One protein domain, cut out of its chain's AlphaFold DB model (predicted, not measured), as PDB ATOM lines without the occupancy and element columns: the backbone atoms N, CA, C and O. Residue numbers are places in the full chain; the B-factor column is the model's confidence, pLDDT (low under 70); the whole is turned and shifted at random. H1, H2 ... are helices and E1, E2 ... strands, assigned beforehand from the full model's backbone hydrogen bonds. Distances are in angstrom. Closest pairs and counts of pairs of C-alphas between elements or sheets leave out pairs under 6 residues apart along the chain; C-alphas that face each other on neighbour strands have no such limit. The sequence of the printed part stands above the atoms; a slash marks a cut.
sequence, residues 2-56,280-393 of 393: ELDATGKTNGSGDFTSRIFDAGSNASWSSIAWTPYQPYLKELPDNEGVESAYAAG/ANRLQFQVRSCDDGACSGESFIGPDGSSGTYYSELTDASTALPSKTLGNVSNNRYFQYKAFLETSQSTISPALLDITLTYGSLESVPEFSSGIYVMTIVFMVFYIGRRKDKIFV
ATOM      1  N   GLU A   2      17.859   8.920  11.307       93.81
ATOM      2  CA  GLU A   2      18.828   8.152  10.507       93.81
ATOM      3  C   GLU A   2      18.082   7.455   9.358       93.81
ATOM      4  O   GLU A   2      16.852   7.357   9.420       93.81
ATOM      5  N   LEU A   3      18.802   6.949   8.352       93.75
ATOM      6  CA  LEU A   3      18.223   6.119   7.296       93.75
ATOM      7  C   LEU A   3      17.717   4.790   7.877       93.75
ATOM      8  O   LEU A   3      18.416   4.107   8.637       93.75
ATOM      9  N   ASP A   4      16.510   4.396   7.480       92.44
ATOM     10  CA  ASP A   4      15.994   3.055   7.736       92.44
ATOM     11  C   ASP A   4      16.631   2.004   6.801       92.44
ATOM     12  O   ASP A   4      17.601   2.267   6.088       92.44
ATOM     13  N   ALA A   5      16.118   0.771   6.822       93.25
ATOM     14  CA  ALA A   5      16.642  -0.309   5.986       93.25
ATOM     15  C   ALA A   5      16.484  -0.039   4.476       93.25
ATOM     16  O   ALA A   5      17.367  -0.404   3.697       93.25
ATOM     17  N   THR A   6      15.390   0.601   4.065       93.88
ATOM     18  CA  THR A   6      15.140   0.976   2.670       93.88
ATOM     19  C   THR A   6      16.072   2.110   2.264       93.88
ATOM     20  O   THR A   6      16.776   1.974   1.267       93.88
ATOM     21  N   GLY A   7      16.166   3.170   3.071       94.06
ATOM     22  CA  GLY A   7      17.063   4.297   2.816       94.06
ATOM     23  C   GLY A   7      18.532   3.874   2.729       94.06
ATOM     24  O   GLY A   7      19.238   4.259   1.804       94.06
ATOM     25  N   LYS A   8      18.988   2.980   3.617       93.69
ATOM     26  CA  LYS A   8      20.341   2.395   3.550       93.69
ATOM     27  C   LYS A   8      20.580   1.569   2.290       93.69
ATOM     28  O   LYS A   8      21.685   1.575   1.761       93.69
ATOM     29  N   THR A   9      19.565   0.847   1.819       94.25
ATOM     30  CA  THR A   9      19.666   0.053   0.584       94.25
ATOM     31  C   THR A   9      19.715   0.953  -0.648       94.25
ATOM     32  O   THR A   9      20.482   0.682  -1.566       94.25
ATOM     33  N   ASN A  10      18.940   2.039  -0.649       95.62
ATOM     34  CA  ASN A  10      18.930   3.034  -1.719       95.62
ATOM     35  C   ASN A  10      20.158   3.959  -1.687       95.62
ATOM     36  O   ASN A  10      20.444   4.621  -2.678       95.62
ATOM     37  N   GLY A  11      20.862   4.020  -0.554       96.44
ATOM     38  CA  GLY A  11      21.970   4.944  -0.321       96.44
ATOM     39  C   GLY A  11      21.524   6.373  -0.003       96.44
ATOM     40  O   GLY A  11      22.369   7.250   0.138       96.44
ATOM     41  N   SER A  12      20.221   6.633   0.124       97.44
ATOM     42  CA  SER A  12      19.691   7.970   0.388       97.44
ATOM     43  C   SER A  12      18.288   7.959   0.998       97.44
ATOM     44  O   SER A  12      17.573   6.955   0.969       97.44
ATOM     45  N   GLY A  13      17.900   9.096   1.573       96.44
ATOM     46  CA  GLY A  13      16.566   9.380   2.090       96.44
ATOM     47  C   GLY A  13      16.440  10.845   2.501       96.44
ATOM     48  O   GLY A  13      17.445  11.540   2.674       96.44
ATOM     49  N   ASP A  14      15.210  11.325   2.663       96.12
ATOM     50  CA  ASP A  14      14.959  12.704   3.072       96.12
ATOM     51  C   ASP A  14      13.934  12.821   4.202       96.12
ATOM     52  O   ASP A  14      13.167  11.906   4.499       96.12
ATOM     53  N   PHE A  15      13.962  13.965   4.878       96.06
ATOM     54  CA  PHE A  15      12.972  14.333   5.873       96.06
ATOM     55  C   PHE A  15      12.594  15.789   5.736       96.06
ATOM     56  O   PHE A  15      13.430  16.686   5.838       96.06
ATOM     57  N   THR A  16      11.297  16.023   5.608       97.19
ATOM     58  CA  THR A  16      10.730  17.361   5.680       97.19
ATOM     59  C   THR A  16      10.205  17.609   7.088       97.19
ATOM     60  O   THR A  16       9.342  16.885   7.583       97.19
ATOM     61  N   SER A  17      10.731  18.642   7.738       97.12
ATOM     62  CA  SER A  17      10.312  19.029   9.086       97.12
ATOM     63  C   SER A  17       8.854  19.488   9.142       97.12
ATOM     64  O   SER A  17       8.220  19.774   8.128       97.12
ATOM     65  N   ARG A  18       8.301  19.608  10.351       95.75
ATOM     66  CA  ARG A  18       7.052  20.359  10.549       95.75
ATOM     67  C   ARG A  18       7.236  21.827  10.149       95.75
ATOM     68  O   ARG A  18       8.350  22.340  10.172       95.75
ATOM     69  N   ILE A  19       6.132  22.516   9.887       97.69
ATOM     70  CA  ILE A  19       6.142  23.970   9.717       97.69
ATOM     71  C   ILE A  19       6.327  24.620  11.095       97.69
ATOM     72  O   ILE A  19       5.596  24.320  12.044       97.69
ATOM     73  N   PHE A  20       7.338  25.474  11.215       96.56
ATOM     74  CA  PHE A  20       7.598  26.302  12.386       96.56
ATOM     75  C   PHE A  20       6.875  27.637  12.222       96.56
ATOM     76  O   PHE A  20       6.933  28.233  11.152       96.56
ATOM     77  N   ASP A  21       6.203  28.097  13.273       95.94
ATOM     78  CA  ASP A  21       5.455  29.356  13.300       95.94
ATOM     79  C   ASP A  21       6.112  30.310  14.304       95.94
ATOM     80  O   ASP A  21       6.154  30.014  15.500       95.94
ATOM     81  N   ALA A  22       6.626  31.443  13.822       93.56
ATOM     82  CA  ALA A  22       7.231  32.479  14.658       93.56
ATOM     83  C   ALA A  22       6.201  33.385  15.368       93.56
ATOM     84  O   ALA A  22       6.580  34.240  16.165       93.56
ATOM     85  N   GLY A  23       4.904  33.230  15.082       93.12
ATOM     86  CA  GLY A  23       3.793  34.028  15.615       93.12
ATOM     87  C   GLY A  23       3.543  35.338  14.858       93.12
ATOM     88  O   GLY A  23       2.398  35.775  14.736       93.12
ATOM     89  N   SER A  24       4.590  35.927  14.284       92.00
ATOM     90  CA  SER A  24       4.566  37.101  13.406       92.00
ATOM     91  C   SER A  24       5.571  36.917  12.271       92.00
ATOM     92  O   SER A  24       6.329  35.949  12.276       92.00
ATOM     93  N   ASN A  25       5.634  37.861  11.328       94.25
ATOM     94  CA  ASN A  25       6.756  37.886  10.392       94.25
ATOM     95  C   ASN A  25       8.077  37.902  11.164       94.25
ATOM     96  O   ASN A  25       8.213  38.588  12.181       94.25
ATOM     97  N   ALA A  26       9.026  37.111  10.683       94.38
ATOM     98  CA  ALA A  26      10.309  36.914  11.322       94.38
ATOM     99  C   ALA A  26      11.428  36.939  10.287       94.38
ATOM    100  O   ALA A  26      11.256  36.520   9.142       94.38
ATOM    101  N   SER A  27      12.585  37.427  10.721       95.44
ATOM    102  CA  SER A  27      13.836  37.271   9.996       95.44
ATOM    103  C   SER A  27      14.532  36.016  10.503       95.44
ATOM    104  O   SER A  27      15.002  35.978  11.642       95.44
ATOM    105  N   TRP A  28      14.549  34.971   9.680       96.00
ATOM    106  CA  TRP A  28      15.229  33.713   9.979       96.00
ATOM    107  C   TRP A  28      16.723  33.898   9.737       96.00
ATOM    108  O   TRP A  28      17.152  34.124   8.615       96.00
ATOM    109  N   SER A  29      17.507  33.851  10.808       95.62
ATOM    110  CA  SER A  29      18.912  34.268  10.805       95.62
ATOM    111  C   SER A  29      19.890  33.112  10.612       95.62
ATOM    112  O   SER A  29      20.881  33.270   9.900       95.62
ATOM    113  N   SER A  30      19.627  31.944  11.207       97.06
ATOM    114  CA  SER A  30      20.507  30.782  11.071       97.06
ATOM    115  C   SER A  30      19.781  29.451  11.235       97.06
ATOM    116  O   SER A  30      18.750  29.352  11.911       97.06
ATOM    117  N   ILE A  31      20.376  28.424  10.630       97.62
ATOM    118  CA  ILE A  31      20.115  27.014  10.903       97.62
ATOM    119  C   ILE A  31      21.395  26.386  11.454       97.62
ATOM    120  O   ILE A  31      22.455  26.469  10.836       97.62
ATOM    121  N   ALA A  32      21.298  25.760  12.619       97.62
ATOM    122  CA  ALA A  32      22.369  24.984  13.228       97.62
ATOM    123  C   ALA A  32      21.888  23.556  13.476       97.62
ATOM    124  O   ALA A  32      20.697  23.328  13.707       97.62
ATOM    125  N   TRP A  33      22.799  22.588  13.426       97.25
ATOM    126  CA  TRP A  33      22.453  21.188  13.643       97.25
ATOM    127  C   TRP A  33      23.497  20.448  14.462       97.25
ATOM    128  O   TRP A  33      24.673  20.786  14.477       97.25
ATOM    129  N   THR A  34      23.045  19.409  15.159       97.75
ATOM    130  CA  THR A  34      23.921  18.479  15.871       97.75
ATOM    131  C   THR A  34      23.898  17.140  15.142       97.75
ATOM    132  O   THR A  34      22.950  16.367  15.329       97.75
ATOM    133  N   PRO A  35      24.888  16.833  14.295       97.31
ATOM    134  CA  PRO A  35      25.029  15.497  13.744       97.31
ATOM    135  C   PRO A  35      25.681  14.560  14.777       97.31
ATOM    136  O   PRO A  35      26.295  14.995  15.751       97.31
ATOM    137  N   TYR A  36      25.517  13.249  14.603       97.19
ATOM    138  CA  TYR A  36      26.153  12.260  15.482       97.19
ATOM    139  C   TYR A  36      27.674  12.185  15.266       97.19
ATOM    140  O   TYR A  36      28.410  11.949  16.223       97.19
ATOM    141  N   GLN A  37      28.118  12.407  14.027       97.06
ATOM    142  CA  GLN A  37      29.512  12.482  13.586       97.06
ATOM    143  C   GLN A  37      29.646  13.620  12.562       97.06
ATOM    144  O   GLN A  37      28.628  13.994  11.978       97.06
ATOM    145  N   PRO A  38      30.852  14.146  12.310       96.81
ATOM    146  CA  PRO A  38      31.078  15.075  11.204       96.81
ATOM    147  C   PRO A  38      30.819  14.358   9.874       96.81
ATOM    148  O   PRO A  38      31.459  13.347   9.577       96.81
ATOM    149  N   TYR A  39      29.852  14.835   9.090       96.31
ATOM    150  CA  TYR A  39      29.468  14.225   7.810       96.31
ATOM    151  C   TYR A  39      29.716  15.193   6.671       96.31
ATOM    152  O   TYR A  39      29.338  16.357   6.779       96.31
ATOM    153  N   LEU A  40      30.269  14.696   5.559       95.94
ATOM    154  CA  LEU A  40      30.672  15.526   4.426       95.94
ATOM    155  C   LEU A  40      31.532  16.706   4.907       95.94
ATOM    156  O   LEU A  40      31.249  17.854   4.593       95.94
ATOM    157  N   LYS A  41      32.521  16.408   5.748       96.06
ATOM    158  CA  LYS A  41      33.425  17.378   6.355       96.06
ATOM    159  C   LYS A  41      34.852  16.862   6.253       96.06
ATOM    160  O   LYS A  41      35.090  15.697   6.589       96.06
ATOM    161  N   GLU A  42      35.743  17.730   5.803       96.88
ATOM    162  CA  GLU A  42      37.179  17.475   5.682       96.88
ATOM    163  C   GLU A  42      37.813  17.192   7.054       96.88
ATOM    164  O   GLU A  42      37.192  17.352   8.121       96.88
ATOM    165  N   LEU A  43      39.037  16.677   7.028       97.25
ATOM    166  CA  LEU A  43      39.864  16.549   8.219       97.25
ATOM    167  C   LEU A  43      40.191  17.942   8.797       97.25
ATOM    168  O   LEU A  43      40.315  18.893   8.037       97.25
ATOM    169  N   PRO A  44      40.301  18.096  10.128       97.12
ATOM    170  CA  PRO A  44      40.602  19.394  10.734       97.12
ATOM    171  C   PRO A  44      41.967  19.971  10.329       97.12
ATOM    172  O   PRO A  44      42.984  19.313  10.525       97.12
ATOM    173  N   ASP A  45      41.985  21.226   9.884       96.88
ATOM    174  CA  ASP A  45      43.207  21.983   9.600       96.88
ATOM    175  C   ASP A  45      44.013  22.309  10.873       96.88
ATOM    176  O   ASP A  45      43.464  22.419  11.975       96.88
ATOM    177  N   ASN A  46      45.295  22.630  10.681       95.75
ATOM    178  CA  ASN A  46      46.215  23.223  11.654       95.75
ATOM    179  C   ASN A  46      46.251  22.452  12.978       95.75
ATOM    180  O   ASN A  46      45.963  23.030  14.034       95.75
ATOM    181  N   GLU A  47      46.555  21.151  12.916       94.50
ATOM    182  CA  GLU A  47      46.599  20.267  14.087       94.50
ATOM    183  C   GLU A  47      45.267  20.251  14.878       94.50
ATOM    184  O   GLU A  47      45.222  20.044  16.096       94.50
ATOM    185  N   GLY A  48      44.148  20.513  14.193       96.00
ATOM    186  CA  GLY A  48      42.845  20.727  14.805       96.00
ATOM    187  C   GLY A  48      42.348  19.534  15.627       96.00
ATOM    188  O   GLY A  48      42.374  18.379  15.197       96.00
ATOM    189  N   VAL A  49      41.821  19.824  16.820       96.94
ATOM    190  CA  VAL A  49      41.191  18.826  17.696       96.94
ATOM    191  C   VAL A  49      39.697  19.070  17.768       96.94
ATOM    192  O   VAL A  49      39.225  20.090  18.280       96.94
ATOM    193  N   GLU A  50      38.931  18.095  17.304       97.25
ATOM    194  CA  GLU A  50      37.489  18.103  17.467       97.25
ATOM    195  C   GLU A  50      37.070  17.475  18.796       97.25
ATOM    196  O   GLU A  50      37.646  16.508  19.292       97.25
ATOM    197  N   SER A  51      36.013  18.025  19.384       96.94
ATOM    198  CA  SER A  51      35.381  17.464  20.586       96.94
ATOM    199  C   SER A  51      33.872  17.707  20.646       96.94
ATOM    200  O   SER A  51      33.214  17.335  21.619       96.94
ATOM    201  N   ALA A  52      33.315  18.342  19.614       96.69
ATOM    202  CA  ALA A  52      31.946  18.830  19.607       96.69
ATOM    203  C   ALA A  52      30.919  17.745  19.231       96.69
ATOM    204  O   ALA A  52      29.746  17.855  19.595       96.69
ATOM    205  N   TYR A  53      31.343  16.688  18.531       97.50
ATOM    206  CA  TYR A  53      30.467  15.617  18.055       97.50
ATOM    207  C   TYR A  53      30.313  14.501  19.093       97.50
ATOM    208  O   TYR A  53      31.168  14.289  19.953       97.50
ATOM    209  N   ALA A  54      29.226  13.732  19.006       97.00
ATOM    210  CA  ALA A  54      29.009  12.593  19.902       97.00
ATOM    211  C   ALA A  54      29.966  11.417  19.614       97.00
ATOM    212  O   ALA A  54      30.279  10.641  20.516       97.00
ATOM    213  N   ALA A  55      30.408  11.278  18.363       96.94
ATOM    214  CA  ALA A  55      31.411  10.327  17.896       96.94
ATOM    215  C   ALA A  55      32.131  10.902  16.662       96.94
ATOM    216  O   ALA A  55      31.703  11.910  16.108       96.94
ATOM    217  N   GLY A  56      33.196  10.249  16.191       96.50
ATOM    218  CA  GLY A  56      33.888  10.654  14.964       96.50
ATOM    219  C   GLY A  56      34.766  11.899  15.070       96.50
ATOM    220  O   GLY A  56      35.323  12.310  14.055       96.50
ATOM    221  N   ALA A 280      31.994   8.980   3.589       97.19
ATOM    222  CA  ALA A 280      30.990   7.997   3.177       97.19
ATOM    223  C   ALA A 280      29.535   8.427   3.411       97.19
ATOM    224  O   ALA A 280      28.651   7.951   2.701       97.19
ATOM    225  N   ASN A 281      29.272   9.303   4.383       97.19
ATOM    226  CA  ASN A 281      27.927   9.786   4.685       97.19
ATOM    227  C   ASN A 281      27.799  11.286   4.427       97.19
ATOM    228  O   ASN A 281      28.721  12.050   4.704       97.19
ATOM    229  N   ARG A 282      26.620  11.711   3.971       96.69
ATOM    230  CA  ARG A 282      26.296  13.122   3.737       96.69
ATOM    231  C   ARG A 282      25.059  13.505   4.530       96.69
ATOM    232  O   ARG A 282      24.071  12.770   4.541       96.69
ATOM    233  N   LEU A 283      25.128  14.650   5.198       97.56
ATOM    234  CA  LEU A 283      23.985  15.279   5.842       97.56
ATOM    235  C   LEU A 283      23.880  16.712   5.332       97.56
ATOM    236  O   LEU A 283      24.781  17.526   5.526       97.56
ATOM    237  N   GLN A 284      22.784  16.991   4.645       97.75
ATOM    238  CA  GLN A 284      22.600  18.211   3.875       97.75
ATOM    239  C   GLN A 284      21.213  18.791   4.131       97.75
ATOM    240  O   GLN A 284      20.279  18.065   4.470       97.75
ATOM    241  N   PHE A 285      21.063  20.100   3.964       98.25
ATOM    242  CA  PHE A 285      19.805  20.791   4.222       98.25
ATOM    243  C   PHE A 285      19.440  21.744   3.098       98.25
ATOM    244  O   PHE A 285      20.290  22.435   2.538       98.25
ATOM    245  N   GLN A 286      18.144  21.841   2.841       98.62
ATOM    246  CA  GLN A 286      17.535  22.988   2.182       98.62
ATOM    247  C   GLN A 286      16.472  23.572   3.099       98.62
ATOM    248  O   GLN A 286      15.915  22.882   3.958       98.62
ATOM    249  N   VAL A 287      16.181  24.852   2.929       98.44
ATOM    250  CA  VAL A 287      15.248  25.580   3.788       98.44
ATOM    251  C   VAL A 287      14.259  26.375   2.958       98.44
ATOM    252  O   VAL A 287      14.496  26.643   1.786       98.44
ATOM    253  N   ARG A 288      13.145  26.764   3.567       97.75
ATOM    254  CA  ARG A 288      12.214  27.745   3.013       97.75
ATOM    255  C   ARG A 288      11.546  28.518   4.136       97.75
ATOM    256  O   ARG A 288      11.298  27.966   5.208       97.75
ATOM    257  N   SER A 289      11.233  29.777   3.874       97.12
ATOM    258  CA  SER A 289      10.298  30.556   4.679       97.12
ATOM    259  C   SER A 289       9.012  30.754   3.887       97.12
ATOM    260  O   SER A 289       9.063  30.843   2.661       97.12
ATOM    261  N   CYS A 290       7.874  30.808   4.575       96.81
ATOM    262  CA  CYS A 290       6.564  30.744   3.935       96.81
ATOM    263  C   CYS A 290       5.611  31.812   4.454       96.81
ATOM    264  O   CYS A 290       5.562  32.064   5.665       96.81
ATOM    265  N   ASP A 291       4.855  32.420   3.547       93.69
ATOM    266  CA  ASP A 291       3.902  33.483   3.879       93.69
ATOM    267  C   ASP A 291       2.572  32.937   4.433       93.69
ATOM    268  O   ASP A 291       1.851  33.645   5.146       93.69
ATOM    269  N   ASP A 292       2.305  31.649   4.210       95.12
ATOM    270  CA  ASP A 292       1.117  30.941   4.663       95.12
ATOM    271  C   ASP A 292       1.437  29.718   5.552       95.12
ATOM    272  O   ASP A 292       2.512  29.116   5.498       95.12
ATOM    273  N   GLY A 293       0.480  29.338   6.408       94.38
ATOM    274  CA  GLY A 293       0.662  28.267   7.401       94.38
ATOM    275  C   GLY A 293       0.693  26.844   6.828       94.38
ATOM    276  O   GLY A 293       0.962  25.899   7.568       94.38
ATOM    277  N   ALA A 294       0.404  26.678   5.538       95.19
ATOM    278  CA  ALA A 294       0.547  25.443   4.778       95.19
ATOM    279  C   ALA A 294       1.883  25.378   4.010       95.19
ATOM    280  O   ALA A 294       2.225  24.306   3.502       95.19
ATOM    281  N   CYS A 295       2.648  26.477   3.956       94.19
ATOM    282  CA  CYS A 295       3.862  26.608   3.149       94.19
ATOM    283  C   CYS A 295       3.639  26.171   1.694       94.19
ATOM    284  O   CYS A 295       4.292  25.238   1.192       94.19
ATOM    285  N   SER A 296       2.636  26.767   1.051       93.00
ATOM    286  CA  SER A 296       2.208  26.401  -0.289       93.00
ATOM    287  C   SER A 296       2.741  27.381  -1.335       93.00
ATOM    288  O   SER A 296       2.370  28.543  -1.383       93.00
ATOM    289  N   GLY A 297       3.568  26.878  -2.256       91.62
ATOM    290  CA  GLY A 297       4.098  27.666  -3.376       91.62
ATOM    291  C   GLY A 297       5.555  28.106  -3.222       91.62
ATOM    292  O   GLY A 297       6.172  28.468  -4.222       91.62
ATOM    293  N   GLU A 298       6.150  27.996  -2.033       95.50
ATOM    294  CA  GLU A 298       7.570  28.288  -1.816       95.50
ATOM    295  C   GLU A 298       8.452  27.056  -2.014       95.50
ATOM    296  O   GLU A 298       8.158  25.951  -1.544       95.50
ATOM    297  N   SER A 299       9.579  27.259  -2.691       96.19
ATOM    298  CA  SER A 299      10.565  26.208  -2.947       96.19
ATOM    299  C   SER A 299      11.568  26.096  -1.806       96.19
ATOM    300  O   SER A 299      11.933  27.093  -1.187       96.19
ATOM    301  N   PHE A 300      12.045  24.877  -1.560       98.19
ATOM    302  CA  PHE A 300      13.242  24.660  -0.755       98.19
ATOM    303  C   PHE A 300      14.475  25.158  -1.513       98.19
ATOM    304  O   PHE A 300      14.638  24.857  -2.696       98.19
ATOM    305  N   ILE A 301      15.318  25.922  -0.822       98.25
ATOM    306  CA  ILE A 301      16.527  26.537  -1.365       98.25
ATOM    307  C   ILE A 301      17.750  26.203  -0.506       98.25
ATOM    308  O   ILE A 301      17.649  26.016   0.711       98.25
ATOM    309  N   GLY A 302      18.906  26.122  -1.152       97.88
ATOM    310  CA  GLY A 302      20.213  26.073  -0.512       97.88
ATOM    311  C   GLY A 302      20.852  27.461  -0.370       97.88
ATOM    312  O   GLY A 302      20.180  28.476  -0.568       97.88
ATOM    313  N   PRO A 303      22.151  27.534  -0.027       96.31
ATOM    314  CA  PRO A 303      22.860  28.787   0.252       96.31
ATOM    315  C   PRO A 303      22.940  29.771  -0.925       96.31
ATOM    316  O   PRO A 303      23.071  30.968  -0.689       96.31
ATOM    317  N   ASP A 304      22.835  29.308  -2.175       95.81
ATOM    318  CA  ASP A 304      22.831  30.179  -3.366       95.81
ATOM    319  C   ASP A 304      21.428  30.697  -3.746       95.81
ATOM    320  O   ASP A 304      21.282  31.459  -4.699       95.81
ATOM    321  N   GLY A 305      20.386  30.288  -3.014       96.06
ATOM    322  CA  GLY A 305      18.993  30.626  -3.316       96.06
ATOM    323  C   GLY A 305      18.327  29.734  -4.367       96.06
ATOM    324  O   GLY A 305      17.168  29.972  -4.702       96.06
ATOM    325  N   SER A 306      19.011  28.705  -4.870       96.50
ATOM    326  CA  SER A 306      18.462  27.711  -5.793       96.50
ATOM    327  C   SER A 306      18.100  26.408  -5.078       96.50
ATOM    328  O   SER A 306      18.551  26.132  -3.967       96.50
ATOM    329  N   SER A 307      17.309  25.559  -5.736       96.06
ATOM    330  CA  SER A 307      17.018  24.193  -5.276       96.06
ATOM    331  C   SER A 307      18.131  23.186  -5.605       96.06
ATOM    332  O   SER A 307      17.970  21.996  -5.335       96.06
ATOM    333  N   GLY A 308      19.236  23.632  -6.214       95.81
ATOM    334  CA  GLY A 308      20.358  22.778  -6.611       95.81
ATOM    335  C   GLY A 308      21.490  22.706  -5.586       95.81
ATOM    336  O   GLY A 308      22.365  21.855  -5.717       95.81
ATOM    337  N   THR A 309      21.488  23.577  -4.573       96.38
ATOM    338  CA  THR A 309      22.537  23.625  -3.545       96.38
ATOM    339  C   THR A 309      22.006  23.250  -2.168       96.38
ATOM    340  O   THR A 309      20.797  23.140  -1.951       96.38
ATOM    341  N   TYR A 310      22.927  23.033  -1.226       97.38
ATOM    342  CA  TYR A 310      22.608  22.543   0.109       97.38
ATOM    343  C   TYR A 310      23.484  23.201   1.171       97.38
ATOM    344  O   TYR A 310      24.690  23.362   0.986       97.38
ATOM    345  N   TYR A 311      22.892  23.518   2.319       97.94
ATOM    346  CA  TYR A 311      23.654  23.808   3.529       97.94
ATOM    347  C   TYR A 311      24.233  22.493   4.062       97.94
ATOM    348  O   TYR A 311      23.517  21.499   4.174       97.94
ATOM    349  N   SER A 312      25.528  22.476   4.361       97.00
ATOM    350  CA  SER A 312      26.247  21.292   4.845       97.00
ATOM    351  C   SER A 312      27.542  21.694   5.555       97.00
ATOM    352  O   SER A 312      27.844  22.886   5.657       97.00
ATOM    353  N   GLU A 313      28.296  20.710   6.041       95.81
ATOM    354  CA  GLU A 313      29.631  20.906   6.623       95.81
ATOM    355  C   GLU A 313      30.754  20.932   5.573       95.81
ATOM    356  O   GLU A 313      31.901  21.138   5.944       95.81
ATOM    357  N   LEU A 314      30.436  20.807   4.274       93.75
ATOM    358  CA  LEU A 314      31.427  20.631   3.198       93.75
ATOM    359  C   LEU A 314      32.484  21.733   3.119       93.75
ATOM    360  O   LEU A 314      33.595  21.475   2.693       93.75
ATOM    361  N   THR A 315      32.134  22.956   3.507       85.75
ATOM    362  CA  THR A 315      33.041  24.113   3.489       85.75
ATOM    363  C   THR A 315      33.341  24.633   4.896       85.75
ATOM    364  O   THR A 315      33.640  25.812   5.079       85.75
ATOM    365  N   ASP A 316      33.154  23.792   5.918       88.12
ATOM    366  CA  ASP A 316      33.310  24.163   7.322       88.12
ATOM    367  C   ASP A 316      34.603  23.604   7.930       88.12
ATOM    368  O   ASP A 316      34.638  22.467   8.395       88.12
ATOM    369  N   ALA A 317      35.640  24.441   7.988       87.62
ATOM    370  CA  ALA A 317      36.904  24.120   8.657       87.62
ATOM    371  C   ALA A 317      36.836  24.261  10.198       87.62
ATOM    372  O   ALA A 317      37.813  24.020  10.904       87.62
ATOM    373  N   SER A 318      35.699  24.685  10.770       93.19
ATOM    374  CA  SER A 318      35.560  24.853  12.222       93.19
ATOM    375  C   SER A 318      35.515  23.509  12.943       93.19
ATOM    376  O   SER A 318      34.816  22.602  12.514       93.19
ATOM    377  N   THR A 319      36.132  23.388  14.119       94.56
ATOM    378  CA  THR A 319      35.987  22.199  14.987       94.56
ATOM    379  C   THR A 319      34.698  22.196  15.824       94.56
ATOM    380  O   THR A 319      34.439  21.251  16.578       94.56
ATOM    381  N   ALA A 320      33.876  23.246  15.715       95.94
ATOM    382  CA  ALA A 320      32.590  23.367  16.400       95.94
ATOM    383  C   ALA A 320      31.446  22.659  15.648       95.94
ATOM    384  O   ALA A 320      31.584  22.261  14.496       95.94
ATOM    385  N   LEU A 321      30.283  22.540  16.305       96.81
ATOM    386  CA  LEU A 321      29.060  22.083  15.640       96.81
ATOM    387  C   LEU A 321      28.613  23.076  14.551       96.81
ATOM    388  O   LEU A 321      28.753  24.292  14.734       96.81
ATOM    389  N   PRO A 322      28.010  22.585  13.459       96.94
ATOM    390  CA  PRO A 322      27.681  23.410  12.309       96.94
ATOM    391  C   PRO A 322      26.539  24.390  12.565       96.94
ATOM    392  O   PRO A 322      25.481  24.049  13.103       96.94
ATOM    393  N   SER A 323      26.745  25.618  12.092       96.06
ATOM    394  CA  SER A 323      25.766  26.703  12.098       96.06
ATOM    395  C   SER A 323      25.931  27.551  10.842       96.06
ATOM    396  O   SER A 323      26.982  28.155  10.633       96.06
ATOM    397  N   LYS A 324      24.890  27.630  10.009       96.75
ATOM    398  CA  LYS A 324      24.898  28.388   8.754       96.75
ATOM    399  C   LYS A 324      23.924  29.560   8.803       96.75
ATOM    400  O   LYS A 324      22.779  29.425   9.237       96.75
ATOM    401  N   THR A 325      24.388  30.711   8.330       96.56
ATOM    402  CA  THR A 325      23.583  31.929   8.196       96.56
ATOM    403  C   THR A 325      22.602  31.804   7.033       96.56
ATOM    404  O   THR A 325      22.958  31.328   5.957       96.56
ATOM    405  N   LEU A 326      21.379  32.284   7.233       96.81
ATOM    406  CA  LEU A 326      20.297  32.261   6.249       96.81
ATOM    407  C   LEU A 326      20.122  33.634   5.578       96.81
ATOM    408  O   LEU A 326      19.077  34.266   5.675       96.81
ATOM    409  N   GLY A 327      21.167  34.119   4.900       94.31
ATOM    410  CA  GLY A 327      21.183  35.467   4.303       94.31
ATOM    411  C   GLY A 327      20.301  35.649   3.057       94.31
ATOM    412  O   GLY A 327      20.073  36.772   2.621       94.31
ATOM    413  N   ASN A 328      19.816  34.553   2.484       94.56
ATOM    414  CA  ASN A 328      19.042  34.482   1.244       94.56
ATOM    415  C   ASN A 328      17.585  34.032   1.468       94.56
ATOM    416  O   ASN A 328      16.869  33.756   0.508       94.56
ATOM    417  N   VAL A 329      17.144  33.940   2.727       95.56
ATOM    418  CA  VAL A 329      15.790  33.516   3.097       95.56
ATOM    419  C   VAL A 329      14.915  34.742   3.359       95.56
ATOM    420  O   VAL A 329      15.265  35.612   4.154       95.56
ATOM    421  N   SER A 330      13.756  34.809   2.703       95.31
ATOM    422  CA  SER A 330      12.806  35.917   2.855       95.31
ATOM    423  C   SER A 330      12.224  36.005   4.267       95.31
ATOM    424  O   SER A 330      12.050  35.000   4.962       95.31
ATOM    425  N   ASN A 331      11.851  37.217   4.672       96.12
ATOM    426  CA  ASN A 331      11.198  37.468   5.951       96.12
ATOM    427  C   ASN A 331       9.732  37.032   5.908       96.12
ATOM    428  O   ASN A 331       8.891  37.765   5.394       96.12
ATOM    429  N   ASN A 332       9.426  35.878   6.494       96.25
ATOM    430  CA  ASN A 332       8.067  35.362   6.592       96.25
ATOM    431  C   ASN A 332       7.802  34.761   7.978       96.25
ATOM    432  O   ASN A 332       8.728  34.451   8.732       96.25
ATOM    433  N   ARG A 333       6.521  34.601   8.321       95.69
ATOM    434  CA  ARG A 333       6.086  34.052   9.613       95.69
ATOM    435  C   ARG A 333       6.427  32.576   9.790       95.69
ATOM    436  O   ARG A 333       6.743  32.159  10.907       95.69
ATOM    437  N   TYR A 334       6.348  31.797   8.717       97.88
ATOM    438  CA  TYR A 334       6.532  30.355   8.780       97.88
ATOM    439  C   TYR A 334       7.876  29.930   8.194       97.88
ATOM    440  O   TYR A 334       8.446  30.620   7.348       97.88
ATOM    441  N   PHE A 335       8.386  28.787   8.646       97.88
ATOM    442  CA  PHE A 335       9.639  28.213   8.164       97.88
ATOM    443  C   PHE A 335       9.596  26.695   8.151       97.88
ATOM    444  O   PHE A 335       8.956  26.064   8.993       97.88
ATOM    445  N   GLN A 336      10.328  26.101   7.219       97.94
ATOM    446  CA  GLN A 336      10.514  24.664   7.145       97.94
ATOM    447  C   GLN A 336      11.909  24.351   6.610       97.94
ATOM    448  O   GLN A 336      12.392  24.996   5.682       97.94
ATOM    449  N   TYR A 337      12.538  23.316   7.156       98.12
ATOM    450  CA  TYR A 337      13.730  22.713   6.564       98.12
ATOM    451  C   TYR A 337      13.429  21.319   6.017       98.12
ATOM    452  O   TYR A 337      12.528  20.619   6.504       98.12
ATOM    453  N   LYS A 338      14.227  20.920   5.034       98.25
ATOM    454  CA  LYS A 338      14.316  19.571   4.499       98.25
ATOM    455  C   LYS A 338      15.745  19.067   4.682       98.25
ATOM    456  O   LYS A 338      16.684  19.738   4.267       98.25
ATOM    457  N   ALA A 339      15.896  17.930   5.350       98.25
ATOM    458  CA  ALA A 339      17.169  17.252   5.554       98.25
ATOM    459  C   ALA A 339      17.317  16.123   4.531       98.25
ATOM    460  O   ALA A 339      16.378  15.358   4.324       98.25
ATOM    461  N   PHE A 340      18.498  16.005   3.943       98.19
ATOM    462  CA  PHE A 340      18.883  14.966   2.998       98.19
ATOM    463  C   PHE A 340      20.010  14.152   3.625       98.19
ATOM    464  O   PHE A 340      20.982  14.708   4.147       98.19
ATOM    465  N   LEU A 341      19.828  12.838   3.645       98.06
ATOM    466  CA  LEU A 341      20.731  11.874   4.251       98.06
ATOM    467  C   LEU A 341      21.200  10.933   3.150       98.06
ATOM    468  O   LEU A 341      20.370  10.286   2.517       98.06
ATOM    469  N   GLU A 342      22.508  10.813   2.953       97.44
ATOM    470  CA  GLU A 342      23.083   9.906   1.955       97.44
ATOM    471  C   GLU A 342      24.193   9.055   2.559       97.44
ATOM    472  O   GLU A 342      24.867   9.454   3.513       97.44
ATOM    473  N   THR A 343      24.389   7.870   1.993       96.75
ATOM    474  CA  THR A 343      25.467   6.963   2.357       96.75
ATOM    475  C   THR A 343      25.964   6.185   1.144       96.75
ATOM    476  O   THR A 343      25.176   5.670   0.356       96.75
ATOM    477  N   SER A 344      27.283   6.054   1.006       93.88
ATOM    478  CA  SER A 344      27.894   5.203  -0.021       93.88
ATOM    479  C   SER A 344      27.998   3.733   0.392       93.88
ATOM    480  O   SER A 344      28.477   2.917  -0.393       93.88
ATOM    481  N   GLN A 345      27.576   3.368   1.609       92.94
ATOM    482  CA  GLN A 345      27.619   1.988   2.084       92.94
ATOM    483  C   GLN A 345      26.395   1.653   2.942       92.94
ATOM    484  O   GLN A 345      26.158   2.237   3.995       92.94
ATOM    485  N   SER A 346      25.661   0.613   2.547       92.31
ATOM    486  CA  SER A 346      24.377   0.225   3.155       92.31
ATOM    487  C   SER A 346      24.445  -0.223   4.623       92.31
ATOM    488  O   SER A 346      23.417  -0.405   5.276       92.31
ATOM    489  N   THR A 347      25.642  -0.407   5.180       91.94
ATOM    490  CA  THR A 347      25.846  -0.783   6.586       91.94
ATOM    491  C   THR A 347      26.005   0.411   7.525       91.94
ATOM    492  O   THR A 347      25.958   0.229   8.743       91.94
ATOM    493  N   ILE A 348      26.177   1.623   6.998       92.56
ATOM    494  CA  ILE A 348      26.323   2.860   7.773       92.56
ATOM    495  C   ILE A 348      25.231   3.863   7.377       92.56
ATOM    496  O   ILE A 348      24.491   3.657   6.423       92.56
ATOM    497  N   SER A 349      25.031   4.894   8.194       94.88
ATOM    498  CA  SER A 349      24.060   5.958   7.919       94.88
ATOM    499  C   SER A 349      24.483   7.229   8.640       94.88
ATOM    500  O   SER A 349      24.927   7.134   9.791       94.88
ATOM    501  N   PRO A 350      24.262   8.412   8.040       96.38
ATOM    502  CA  PRO A 350      24.295   9.655   8.788       96.38
ATOM    503  C   PRO A 350      23.176   9.664   9.833       96.38
ATOM    504  O   PRO A 350      22.112   9.064   9.636       96.38
ATOM    505  N   ALA A 351      23.416  10.349  10.948       95.94
ATOM    506  CA  ALA A 351      22.422  10.548  11.990       95.94
ATOM    507  C   ALA A 351      22.366  12.013  12.444       95.94
ATOM    508  O   ALA A 351      23.360  12.581  12.888       95.94
ATOM    509  N   LEU A 352      21.174  12.603  12.378       96.94
ATOM    510  CA  LEU A 352      20.869  13.946  12.874       96.94
ATOM    511  C   LEU A 352      20.240  13.856  14.269       96.94
ATOM    512  O   LEU A 352      19.223  13.173  14.444       96.94
ATOM    513  N   LEU A 353      20.831  14.523  15.260       96.00
ATOM    514  CA  LEU A 353      20.374  14.499  16.653       96.00
ATOM    515  C   LEU A 353      19.457  15.674  16.997       96.00
ATOM    516  O   LEU A 353      18.456  15.453  17.678       96.00
ATOM    517  N   ASP A 354      19.798  16.883  16.544       95.44
ATOM    518  CA  ASP A 354      19.057  18.110  16.855       95.44
ATOM    519  C   ASP A 354      19.187  19.174  15.754       95.44
ATOM    520  O   ASP A 354      20.186  19.196  15.033       95.44
ATOM    521  N   ILE A 355      18.182  20.050  15.649       96.31
ATOM    522  CA  ILE A 355      18.168  21.243  14.792       96.31
ATOM    523  C   ILE A 355      17.761  22.444  15.636       96.31
ATOM    524  O   ILE A 355      16.695  22.447  16.252       96.31
ATOM    525  N   THR A 356      18.561  23.500  15.562       96.50
ATOM    526  CA  THR A 356      18.269  24.799  16.163       96.50
ATOM    527  C   THR A 356      18.063  25.836  15.063       96.50
ATOM    528  O   THR A 356      18.892  25.989  14.167       96.50
ATOM    529  N   LEU A 357      16.947  26.560  15.140       96.50
ATOM    530  CA  LEU A 357      16.633  27.684  14.259       96.50
ATOM    531  C   LEU A 357      16.694  28.975  15.067       96.50
ATOM    532  O   LEU A 357      16.083  29.063  16.133       96.50
ATOM    533  N   THR A 358      17.379  29.981  14.533       96.19
ATOM    534  CA  THR A 358      17.462  31.306  15.160       96.19
ATOM    535  C   THR A 358      16.706  32.308  14.306       96.19
ATOM    536  O   THR A 358      16.974  32.420  13.108       96.19
ATOM    537  N   TYR A 359      15.796  33.078  14.900       95.31
ATOM    538  CA  TYR A 359      15.055  34.128  14.202       95.31
ATOM    539  C   TYR A 359      14.826  35.354  15.089       95.31
ATOM    540  O   TYR A 359      14.842  35.261  16.316       95.31
ATOM    541  N   GLY A 360      14.604  36.507  14.457       92.19
ATOM    542  CA  GLY A 360      14.173  37.740  15.113       92.19
ATOM    543  C   GLY A 360      12.759  38.119  14.685       92.19
ATOM    544  O   GLY A 360      12.453  38.109  13.492       92.19
ATOM    545  N   SER A 361      11.889  38.459  15.638       87.00
ATOM    546  CA  SER A 361      10.541  38.946  15.338       87.00
ATOM    547  C   SER A 361      10.603  40.309  14.652       87.00
ATOM    548  O   SER A 361      11.190  41.257  15.176       87.00
ATOM    549  N   LEU A 362       9.946  40.420  13.503       82.31
ATOM    550  CA  LEU A 362       9.671  41.688  12.850       82.31
ATOM    551  C   LEU A 362       8.282  42.115  13.306       82.31
ATOM    552  O   LEU A 362       7.285  41.891  12.620       82.31
ATOM    553  N   GLU A 363       8.201  42.661  14.517       71.00
ATOM    554  CA  GLU A 363       6.975  43.334  14.921       71.00
ATOM    555  C   GLU A 363       6.725  44.473  13.929       71.00
ATOM    556  O   GLU A 363       7.595  45.316  13.690       71.00
ATOM    557  N   SER A 364       5.532  44.518  13.337       52.41
ATOM    558  CA  SER A 364       5.052  45.775  12.787       52.41
ATOM    559  C   SER A 364       4.977  46.734  13.966       52.41
ATOM    560  O   SER A 364       4.167  46.503  14.868       52.41
ATOM    561  N   VAL A 365       5.796  47.789  13.976       48.91
ATOM    562  CA  VAL A 365       5.494  48.954  14.811       48.91
ATOM    563  C   VAL A 365       4.048  49.296  14.472       48.91
ATOM    564  O   VAL A 365       3.766  49.565  13.300       48.91
ATOM    565  N   PRO A 366       3.102  49.181  15.414       44.50
ATOM    566  CA  PRO A 366       1.733  49.485  15.072       44.50
ATOM    567  C   PRO A 366       1.718  50.975  14.713       44.50
ATOM    568  O   PRO A 366       2.284  51.784  15.450       44.50
ATOM    569  N   GLU A 367       1.172  51.343  13.548       45.03
ATOM    570  CA  GLU A 367       1.005  52.753  13.180       45.03
ATOM    571  C   GLU A 367       0.171  53.441  14.268       45.03
ATOM    572  O   GLU A 367      -1.054  53.378  14.252       45.03
ATOM    573  N   PHE A 368       0.823  54.100  15.228       43.03
ATOM    574  CA  PHE A 368       0.152  54.942  16.209       43.03
ATOM    575  C   PHE A 368       0.983  56.186  16.546       43.03
ATOM    576  O   PHE A 368       2.049  56.123  17.148       43.03
ATOM    577  N   SER A 369       0.420  57.328  16.132       45.31
ATOM    578  CA  SER A 369       0.381  58.627  16.818       45.31
ATOM    579  C   SER A 369       1.515  58.935  17.814       45.31
ATOM    580  O   SER A 369       1.446  58.549  18.978       45.31
ATOM    581  N   SER A 370       2.478  59.750  17.365       40.59
ATOM    582  CA  SER A 370       3.335  60.666  18.147       40.59
ATOM    583  C   SER A 370       3.495  60.363  19.651       40.59
ATOM    584  O   SER A 370       2.868  61.004  20.494       40.59
ATOM    585  N   GLY A 371       4.395  59.436  19.984       44.41
ATOM    586  CA  GLY A 371       4.872  59.185  21.346       44.41
ATOM    587  C   GLY A 371       6.189  58.401  21.336       44.41
ATOM    588  O   GLY A 371       6.328  57.444  20.582       44.41
ATOM    589  N   ILE A 372       7.173  58.839  22.130       44.88
ATOM    590  CA  ILE A 372       8.512  58.226  22.239       44.88
ATOM    591  C   ILE A 372       8.426  56.943  23.072       44.88
ATOM    592  O   ILE A 372       7.998  57.009  24.223       44.88
ATOM    593  N   TYR A 373       8.918  55.816  22.541       46.25
ATOM    594  CA  TYR A 373       9.093  54.573  23.299       46.25
ATOM    595  C   TYR A 373      10.408  53.858  22.966       46.25
ATOM    596  O   TYR A 373      10.942  53.963  21.863       46.25
ATOM    597  N   VAL A 374      10.931  53.154  23.973       39.75
ATOM    598  CA  VAL A 374      12.201  52.418  23.967       39.75
ATOM    599  C   VAL A 374      11.980  51.017  23.394       39.75
ATOM    600  O   VAL A 374      11.172  50.252  23.919       39.75
ATOM    601  N   MET A 375      12.710  50.674  22.333       37.28
ATOM    602  CA  MET A 375      12.685  49.356  21.698       37.28
ATOM    603  C   MET A 375      13.541  48.367  22.503       37.28
ATOM    604  O   MET A 375      14.731  48.600  22.707       37.28
ATOM    605  N   THR A 376      12.947  47.262  22.956       33.25
ATOM    606  CA  THR A 376      13.673  46.145  23.585       33.25
ATOM    607  C   THR A 376      13.718  44.990  22.588       33.25
ATOM    608  O   THR A 376      12.682  44.411  22.282       33.25
ATOM    609  N   ILE A 377      14.900  44.663  22.061       39.72
ATOM    610  CA  ILE A 377      15.099  43.478  21.214       39.72
ATOM    611  C   ILE A 377      15.179  42.259  22.134       39.72
ATOM    612  O   ILE A 377      16.102  42.159  22.943       39.72
ATOM    613  N   VAL A 378      14.225  41.337  22.020       37.34
ATOM    614  CA  VAL A 378      14.252  40.053  22.731       37.34
ATOM    615  C   VAL A 378      14.755  38.981  21.767       37.34
ATOM    616  O   VAL A 378      14.081  38.645  20.799       37.34
ATOM    617  N   PHE A 379      15.939  38.428  22.033       38.34
ATOM    618  CA  PHE A 379      16.406  37.210  21.371       38.34
ATOM    619  C   PHE A 379      15.761  36.001  22.067       38.34
ATOM    620  O   PHE A 379      16.054  35.735  23.232       38.34
ATOM    621  N   MET A 380      14.871  35.278  21.383       42.44
ATOM    622  CA  MET A 380      14.352  33.987  21.858       42.44
ATOM    623  C   MET A 380      15.151  32.845  21.223       42.44
ATOM    624  O   MET A 380      15.200  32.720  20.004       42.44
ATOM    625  N   VAL A 381      15.744  31.989  22.058       37.69
ATOM    626  CA  VAL A 381      16.345  30.708  21.657       37.69
ATOM    627  C   VAL A 381      15.423  29.598  22.156       37.69
ATOM    628  O   VAL A 381      15.170  29.506  23.358       37.69
ATOM    629  N   PHE A 382      14.908  28.755  21.259       41.94
ATOM    630  CA  PHE A 382      14.155  27.561  21.649       41.94
ATOM    631  C   PHE A 382      15.063  26.332  21.663       41.94
ATOM    632  O   PHE A 382      15.732  26.033  20.680       41.94
ATOM    633  N   TYR A 383      15.025  25.589  22.770       29.08
ATOM    634  CA  TYR A 383      15.597  24.250  22.903       29.08
ATOM    635  C   TYR A 383      14.483  23.236  22.597       29.08
ATOM    636  O   TYR A 383      13.471  23.222  23.302       29.08
ATOM    637  N   ILE A 384      14.613  22.410  21.554       41.88
ATOM    638  CA  ILE A 384      13.613  21.377  21.236       41.88
ATOM    639  C   ILE A 384      14.184  20.007  21.626       41.88
ATOM    640  O   ILE A 384      15.277  19.627  21.243       41.88
ATOM    641  N   GLY A 385      13.457  19.283  22.482       30.97
ATOM    642  CA  GLY A 385      13.932  18.054  23.119       30.97
ATOM    643  C   GLY A 385      14.071  16.841  22.189       30.97
ATOM    644  O   GLY A 385      13.316  16.667  21.233       30.97
ATOM    645  N   ARG A 386      14.998  15.945  22.564       31.22
ATOM    646  CA  ARG A 386      15.270  14.630  21.954       31.22
ATOM    647  C   ARG A 386      13.990  13.829  21.666       31.22
ATOM    648  O   ARG A 386      13.387  13.273  22.586       31.22
ATOM    649  N   ARG A 387      13.675  13.623  20.386       35.69
ATOM    650  CA  ARG A 387      12.890  12.471  19.912       35.69
ATOM    651  C   ARG A 387      13.720  11.641  18.938       35.69
ATOM    652  O   ARG A 387      14.223  12.145  17.938       35.69
ATOM    653  N   LYS A 388      13.864  10.345  19.234       32.56
ATOM    654  CA  LYS A 388      14.329   9.351  18.258       32.56
ATOM    655  C   LYS A 388      13.150   8.990  17.359       32.56
ATOM    656  O   LYS A 388      12.495   7.982  17.597       32.56
ATOM    657  N   ASP A 389      12.898   9.803  16.343       37.06
ATOM    658  CA  ASP A 389      11.951   9.445  15.292       37.06
ATOM    659  C   ASP A 389      12.732   8.790  14.132       37.06
ATOM    660  O   ASP A 389      13.727   9.336  13.640       37.06
ATOM    661  N   LYS A 390      12.332   7.561  13.771       32.09
ATOM    662  CA  LYS A 390      12.722   6.873  12.528       32.09
ATOM    663  C   LYS A 390      11.733   7.320  11.455       32.09
ATOM    664  O   LYS A 390      10.533   7.296  11.726       32.09
ATOM    665  N   ILE A 391      12.206   7.751  10.293       44.91
ATOM    666  CA  ILE A 391      11.360   8.388   9.277       44.91
ATOM    667  C   ILE A 391      11.490   7.628   7.953       44.91
ATOM    668  O   ILE A 391      12.606   7.342   7.536       44.91
ATOM    669  N   PHE A 392      10.336   7.351   7.338       49.41
ATOM    670  CA  PHE A 392      10.142   7.016   5.923       49.41
ATOM    671  C   PHE A 392       9.491   8.228   5.239       49.41
ATOM    672  O   PHE A 392       8.529   8.756   5.806       49.41
ATOM    673  N   VAL A 393       9.954   8.606   4.043       38.03
ATOM    674  CA  VAL A 393       9.239   8.473   2.750       38.03
ATOM    675  C   VAL A 393      10.290   8.243   1.673       38.03
ATOM    676  O   VAL A 393      11.301   8.975   1.696       38.03
TER     677      VAL A 393
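AT A GLANCE: This is residues 2 to 56 and 280 to 393 of the 393 residues of the protein "LamGL domain-containing protein" of Candidatus Magasanikbacteria bacterium CG11_big_fil_rev_8_21_14_0_20_39_34 (UniProt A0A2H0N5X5). Amid little regular structure, a twisted sheet folds back at E2 into two layers partly face to face, E1 E5 E3 and E4 E2 E6. H1 sits at one end; residues 366 to 374 stick out at the other. Of 169 printed residues, 62 are in named elements, H1 then E1 to E6, mostly strand. The whole is only just compact, close to loose: radius of gyration of the C-alphas 18.3 A, spans 66 by 40 by 30 A.

IN THESE COORDINATES: Find E5, residues 332 to 343, 33.6 A long, from C-alpha 332 at (8.067, 35.362, 6.592). E3 is 281 to 290, E1 12 to 16, E2 20 to 35, E4 323 to 325, H1 5 to 10; E6, 352 to 361, ends at (10.541, 38.946, 15.338).

HOW THE PARTS SIT: E3 and E5 are antiparallel; look for N 284 and O 340, within hydrogen-bond range at 3.0 A. E2 bends by 153 degrees at residue 25. H1, every O i to N i+4 pair within range, is on the sheet.

THE WHOLE: Residues 57 to 279 are cut out; C-alphas 56 and 280 are 12.4 A apart. E3 to E4 is a long link. Residues 364 to 393 have pLDDT under 70.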